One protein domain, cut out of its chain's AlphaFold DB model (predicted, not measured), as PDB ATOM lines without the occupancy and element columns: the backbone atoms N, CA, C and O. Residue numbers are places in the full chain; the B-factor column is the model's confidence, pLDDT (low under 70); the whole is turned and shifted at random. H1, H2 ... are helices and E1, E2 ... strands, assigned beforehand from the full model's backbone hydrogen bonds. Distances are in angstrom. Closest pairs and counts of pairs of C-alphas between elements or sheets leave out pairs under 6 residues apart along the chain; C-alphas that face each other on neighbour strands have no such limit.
ATOM      1  N   ARG A   2     187.982 231.536 354.662       55.91
ATOM      2  CA  ARG A   2     188.441 230.139 354.502       55.91
ATOM      3  C   ARG A   2     188.436 229.791 353.013       55.91
ATOM      4  O   ARG A   2     187.404 229.909 352.360       55.91
ATOM      5  N   ARG A   3     189.602 229.426 352.480       69.69
ATOM      6  CA  ARG A   3     189.792 229.058 351.075       69.69
ATOM      7  C   ARG A   3     189.507 227.562 350.941       69.69
ATOM      8  O   ARG A   3     190.280 226.749 351.434       69.69
ATOM      9  N   TRP A   4     188.379 227.208 350.335       78.19
ATOM     10  CA  TRP A   4     188.031 225.815 350.057       78.19
ATOM     11  C   TRP A   4     188.901 225.298 348.909       78.19
ATOM     12  O   TRP A   4     189.062 225.979 347.896       78.19
ATOM     13  N   ARG A   5     189.495 224.116 349.083       81.38
ATOM     14  CA  ARG A   5     190.327 223.453 348.076       81.38
ATOM     15  C   ARG A   5     189.671 222.129 347.711       81.38
ATOM     16  O   ARG A   5     189.404 221.323 348.597       81.38
ATOM     17  N   TYR A   6     189.433 221.911 346.422       82.75
ATOM     18  CA  TYR A   6     188.986 220.615 345.923       82.75
ATOM     19  C   TYR A   6     190.140 219.613 345.995       82.75
ATOM     20  O   TYR A   6     191.267 219.931 345.604       82.75
ATOM     21  N   VAL A   7     189.856 218.424 346.525       81.56
ATOM     22  CA  VAL A   7     190.814 217.324 346.666       81.56
ATOM     23  C   VAL A   7     190.258 216.121 345.904       81.56
ATOM     24  O   VAL A   7     189.088 215.789 346.106       81.56
ATOM     25  N   PRO A   8     191.047 215.490 345.020       81.31
ATOM     26  CA  PRO A   8     190.621 214.274 344.341       81.31
ATOM     27  C   PRO A   8     190.402 213.144 345.355       81.31
ATOM     28  O   PRO A   8     191.184 212.964 346.289       81.31
ATOM     29  N   ILE A   9     189.328 212.390 345.152       85.19
ATOM     30  CA  ILE A   9     188.918 211.251 345.977       85.19
ATOM     31  C   ILE A   9     188.727 210.035 345.075       85.19
ATOM     32  O   ILE A   9     188.215 210.165 343.964       85.19
ATOM     33  N   ALA A  10     189.128 208.861 345.555       83.94
ATOM     34  CA  ALA A  10     188.797 207.588 344.927       83.94
ATOM     35  C   ALA A  10     187.646 206.911 345.662       83.94
ATOM     36  O   ALA A  10     187.572 206.930 346.893       83.94
ATOM     37  N   ALA A  11     186.787 206.277 344.873       86.38
ATOM     38  CA  ALA A  11     185.758 205.366 345.330       86.38
ATOM     39  C   ALA A  11     186.126 203.967 344.824       86.38
ATOM     40  O   ALA A  11     186.120 203.718 343.620       86.38
ATOM     41  N   VAL A  12     186.504 203.075 345.737       82.38
ATOM     42  CA  VAL A  12     186.902 201.698 345.427       82.38
ATOM     43  C   VAL A  12     185.763 200.778 345.838       82.38
ATOM     44  O   VAL A  12     185.471 200.650 347.025       82.38
ATOM     45  N   ALA A  13     185.106 200.152 344.866       82.44
ATOM     46  CA  ALA A  13     184.137 199.097 345.132       82.44
ATOM     47  C   ALA A  13     184.883 197.766 345.298       82.44
ATOM     48  O   ALA A  13     185.674 197.385 344.439       82.44
ATOM     49  N   SER A  14     184.651 197.074 346.410       73.19
ATOM     50  CA  SER A  14     185.281 195.793 346.730       73.19
ATOM     51  C   SER A  14     184.229 194.795 347.192       73.19
ATOM     52  O   SER A  14     183.342 195.151 347.958       73.19
ATOM     53  N   THR A  15     184.327 193.543 346.761       76.12
ATOM     54  CA  THR A  15     183.487 192.446 347.251       76.12
ATOM     55  C   THR A  15     184.357 191.456 348.012       76.12
ATOM     56  O   THR A  15     185.491 191.165 347.626       76.12
ATOM     57  N   TYR A  16     183.841 190.915 349.117       66.25
ATOM     58  CA  TYR A  16     184.477 189.755 349.735       66.25
ATOM     59  C   TYR A  16     184.071 188.520 348.942       66.25
ATOM     60  O   TYR A  16     182.921 188.088 349.004       66.25
ATOM     61  N   ARG A  17     185.012 187.928 348.204       60.44
ATOM     62  CA  ARG A  17     184.786 186.625 347.579       60.44
ATOM     63  C   ARG A  17     184.701 185.580 348.697       60.44
ATOM     64  O   ARG A  17     185.728 185.157 349.221       60.44
ATOM     65  N   TYR A  36     175.393 194.083 343.231       54.25
ATOM     66  CA  TYR A  36     176.306 194.492 344.311       54.25
ATOM     67  C   TYR A  36     175.891 193.969 345.708       54.25
ATOM     68  O   TYR A  36     176.023 194.676 346.708       54.25
ATOM     69  N   GLN A  37     175.366 192.747 345.813       53.31
ATOM     70  CA  GLN A  37     175.217 192.077 347.102       53.31
ATOM     71  C   GLN A  37     176.617 191.814 347.676       53.31
ATOM     72  O   GLN A  37     177.503 191.329 346.982       53.31
ATOM     73  N   ASP A  38     176.829 192.195 348.937       64.00
ATOM     74  CA  ASP A  38     178.114 192.106 349.649       64.00
ATOM     75  C   ASP A  38     179.259 192.995 349.092       64.00
ATOM     76  O   ASP A  38     180.438 192.750 349.374       64.00
ATOM     77  N   ALA A  39     178.937 194.064 348.347       71.94
ATOM     78  CA  ALA A  39     179.919 195.061 347.910       71.94
ATOM     79  C   ALA A  39     180.100 196.202 348.929       71.94
ATOM     80  O   ALA A  39     179.147 196.836 349.377       71.94
ATOM     81  N   TYR A  40     181.354 196.506 349.251       78.38
ATOM     82  CA  TYR A  40     181.784 197.611 350.096       78.38
ATOM     83  C   TYR A  40     182.321 198.743 349.225       78.38
ATOM     84  O   TYR A  40     183.177 198.523 348.369       78.38
ATOM     85  N   LEU A  41     181.858 199.967 349.481       87.75
ATOM     86  CA  LEU A  41     182.401 201.171 348.860       87.75
ATOM     87  C   LEU A  41     183.402 201.834 349.811       87.75
ATOM     88  O   LEU A  41     183.023 202.355 350.859       87.75
ATOM     89  N   LEU A  42     184.680 201.827 349.444       87.62
ATOM     90  CA  LEU A  42     185.742 202.511 350.175       87.62
ATOM     91  C   LEU A  42     185.963 203.895 349.567       87.62
ATOM     92  O   LEU A  42     186.288 204.011 348.387       87.62
ATOM     93  N   ILE A  43     185.821 204.943 350.376       90.19
ATOM     94  CA  ILE A  43     186.109 206.323 349.969       90.19
ATOM     95  C   ILE A  43     187.465 206.716 350.551       90.19
ATOM     96  O   ILE A  43     187.666 206.640 351.763       90.19
ATOM     97  N   SER A  44     188.394 207.135 349.694       86.88
ATOM     98  CA  SER A  44     189.767 207.458 350.087       86.88
ATOM     99  C   SER A  44     190.263 208.745 349.441       86.88
ATOM    100  O   SER A  44     189.958 209.048 348.290       86.88
ATOM    101  N   ASN A  45     191.084 209.490 350.180       89.00
ATOM    102  CA  ASN A  45     191.859 210.617 349.656       89.00
ATOM    103  C   ASN A  45     193.077 210.164 348.823       89.00
ATOM    104  O   ASN A  45     193.648 210.966 348.083       89.00
ATOM    105  N   ARG A  46     193.463 208.883 348.910       84.69
ATOM    106  CA  ARG A  46     194.508 208.265 348.083       84.69
ATOM    107  C   ARG A  46     193.927 207.729 346.781       84.69
ATOM    108  O   ARG A  46     193.710 206.530 346.622       84.69
ATOM    109  N   HIS A  47     193.625 208.650 345.873       83.44
ATOM    110  CA  HIS A  47     193.126 208.329 344.535       83.44
ATOM    111  C   HIS A  47     194.188 207.732 343.601       83.44
ATOM    112  O   HIS A  47     193.846 207.116 342.598       83.44
ATOM    113  N   ASP A  48     195.458 207.910 343.950       88.75
ATOM    114  CA  ASP A  48     196.643 207.441 343.241       88.75
ATOM    115  C   ASP A  48     196.833 205.917 343.311       88.75
ATOM    116  O   ASP A  48     197.397 205.337 342.388       88.75
ATOM    117  N   VAL A  49     196.362 205.262 344.382       89.00
ATOM    118  CA  VAL A  49     196.668 203.846 344.676       89.00
ATOM    119  C   VAL A  49     195.459 203.054 345.215       89.00
ATOM    120  O   VAL A  49     195.423 202.651 346.383       89.00
ATOM    121  N   PRO A  50     194.436 202.785 344.390       82.00
ATOM    122  CA  PRO A  50     193.200 202.134 344.842       82.00
ATOM    123  C   PRO A  50     193.407 200.720 345.425       82.00
ATOM    124  O   PRO A  50     192.715 200.341 346.370       82.00
ATOM    125  N   GLU A  51     194.382 199.953 344.929       84.69
ATOM    126  CA  GLU A  51     194.697 198.614 345.454       84.69
ATOM    127  C   GLU A  51     195.288 198.667 346.872       84.69
ATOM    128  O   GLU A  51     194.886 197.901 347.754       84.69
ATOM    129  N   GLU A  52     196.189 199.620 347.138       87.62
ATOM    130  CA  GLU A  52     196.737 199.832 348.481       87.62
ATOM    131  C   GLU A  52     195.646 200.249 349.470       87.62
ATOM    132  O   GLU A  52     195.676 199.833 350.628       87.62
ATOM    133  N   VAL A  53     194.665 201.043 349.027       86.62
ATOM    134  CA  VAL A  53     193.518 201.444 349.854       86.62
ATOM    135  C   VAL A  53     192.743 200.215 350.325       86.62
ATOM    136  O   VAL A  53     192.457 200.099 351.520       86.62
ATOM    137  N   ALA A  54     192.460 199.269 349.426       84.94
ATOM    138  CA  ALA A  54     191.809 198.014 349.789       84.94
ATOM    139  C   ALA A  54     192.669 197.193 350.770       84.94
ATOM    140  O   ALA A  54     192.172 196.751 351.808       84.94
ATOM    141  N   ALA A  55     193.975 197.060 350.511       84.56
ATOM    142  CA  ALA A  55     194.898 196.328 351.383       84.56
ATOM    143  C   ALA A  55     195.033 196.952 352.789       84.56
ATOM    144  O   ALA A  55     195.133 196.244 353.794       84.56
ATOM    145  N   VAL A  56     195.018 198.284 352.890       87.00
ATOM    146  CA  VAL A  56     195.014 199.003 354.172       87.00
ATOM    147  C   VAL A  56     193.692 198.797 354.901       87.00
ATOM    148  O   VAL A  56     193.706 198.575 356.112       87.00
ATOM    149  N   TYR A  57     192.564 198.804 354.192       86.38
ATOM    150  CA  TYR A  57     191.256 198.594 354.808       86.38
ATOM    151  C   TYR A  57     191.132 197.215 355.470       86.38
ATOM    152  O   TYR A  57     190.561 197.108 356.554       86.38
ATOM    153  N   VAL A  58     191.763 196.175 354.915       82.12
ATOM    154  CA  VAL A  58     191.838 194.848 355.562       82.12
ATOM    155  C   VAL A  58     192.478 194.931 356.956       82.12
ATOM    156  O   VAL A  58     192.055 194.240 357.886       82.12
ATOM    157  N   LYS A  59     193.449 195.834 357.162       83.62
ATOM    158  CA  LYS A  59     194.095 196.035 358.470       83.62
ATOM    159  C   LYS A  59     193.136 196.609 359.524       83.62
ATOM    160  O   LYS A  59     193.442 196.479 360.709       83.62
ATOM    161  N   ARG A  60     191.976 197.170 359.139       86.81
ATOM    162  CA  ARG A  60     190.936 197.679 360.059       86.81
ATOM    163  C   ARG A  60     190.528 196.626 361.083       86.81
ATOM    164  O   ARG A  60     190.412 196.947 362.259       86.81
ATOM    165  N   TRP A  61     190.383 195.365 360.667       83.94
ATOM    166  CA  TRP A  61     189.961 194.268 361.548       83.94
ATOM    167  C   TRP A  61     190.871 194.090 362.775       83.94
ATOM    168  O   TRP A  61     190.420 193.649 363.832       83.94
ATOM    169  N   ARG A  62     192.147 194.495 362.685       82.62
ATOM    170  CA  ARG A  62     193.093 194.405 363.808       82.62
ATOM    171  C   ARG A  62     192.634 195.201 365.032       82.62
ATOM    172  O   ARG A  62     192.938 194.778 366.144       82.62
ATOM    173  N   ILE A  63     191.884 196.293 364.853       84.00
ATOM    174  CA  ILE A  63     191.357 197.069 365.985       84.00
ATOM    175  C   ILE A  63     190.259 196.305 366.736       84.00
ATOM    176  O   ILE A  63     190.187 196.364 367.958       84.00
ATOM    177  N   GLU A  64     189.436 195.524 366.032       87.88
ATOM    178  CA  GLU A  64     188.389 194.710 366.657       87.88
ATOM    179  C   GLU A  64     188.997 193.543 367.434       87.88
ATOM    180  O   GLU A  64     188.583 193.259 368.559       87.88
ATOM    181  N   VAL A  65     190.034 192.914 366.867       86.06
ATOM    182  CA  VAL A  65     190.832 191.900 367.569       86.06
ATOM    183  C   VAL A  65     191.450 192.494 368.834       86.06
ATOM    184  O   VAL A  65     191.347 191.879 369.892       86.06
ATOM    185  N   PHE A  66     192.026 193.700 368.744       85.94
ATOM    186  CA  PHE A  66     192.560 194.419 369.898       85.94
ATOM    187  C   PHE A  66     191.485 194.618 370.970       85.94
ATOM    188  O   PHE A  66     191.640 194.106 372.074       85.94
ATOM    189  N   TYR A  67     190.353 195.254 370.649       88.44
ATOM    190  CA  TYR A  67     189.281 195.484 371.625       88.44
ATOM    191  C   TYR A  67     188.737 194.195 372.243       88.44
ATOM    192  O   TYR A  67     188.404 194.182 373.430       88.44
ATOM    193  N   ARG A  68     188.643 193.109 371.468       89.00
ATOM    194  CA  ARG A  68     188.234 191.803 371.989       89.00
ATOM    195  C   ARG A  68     189.234 191.279 373.020       89.00
ATOM    196  O   ARG A  68     188.803 190.896 374.103       89.00
ATOM    197  N   THR A  69     190.533 191.337 372.728       86.25
ATOM    198  CA  THR A  69     191.601 190.980 373.676       86.25
ATOM    199  C   THR A  69     191.546 191.843 374.937       86.25
ATOM    200  O   THR A  69     191.534 191.303 376.039       86.25
TER     201      THR A  69
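AT A GLANCE: This is residues 2 to 17 and 36 to 69 of the 177 residues of the protein "DDE_Tnp_1 domain-containing protein" of Pelotomaculum propionicicum (UniProt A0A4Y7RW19). Two antiparallel strands, E1 and E2, form a small ribbon with helix H1 packed on it; H2 sticks out at one end, and residues 2 to 9 lead away at the other. The printed part has 50 residues, in the order E1, E2, H1, H2, of mixed class, helices and strands. It is only just loose, close to extended, with a radius of gyration of the C-alphas of 14.2 A, spanning 44 by 28 by 18 A.

IN THESE COORDINATES: E1, residues 10 to 15, begins at C-alpha (188.797, 207.588, 344.927) and is 16.2 A long. E2, residues 39 to 44, is 16.0 A long. H1, residues 50 to 58, is 13.0 A long. H2, residues 61 to 69, is 12.7 A long, ending at C-alpha (191.601, 190.980, 373.676).

HOW THE PARTS SIT: E1 and E2 are antiparallel at 155 degrees; N 12 and O 42 are 2.8 A apart, within hydrogen-bond range. The closest C-alphas of E1 and H1, Val 12 and Pro 50, are 6.3 A apart; those of E2 and H1, Ser 44 and Val 53, 7.1 A. H1 and H2 meet only through their link. H2 is apart from E1 and E2. In H1 and H2 every O i to N i+4 pair is within hydrogen-bond range.

THE WHOLE: The C-alphas of Arg 3 and Thr 69, the two farthest apart, are 44.3 A apart. Residues 18 to 35 are not printed; C-alphas 17 and 36 are 12.0 A apart across the cut. The links E2 to H1 and H1 to H2 are tight. The pLDDT is under 70 at residues 2 to 3, 16 to 17 and 36 to 38.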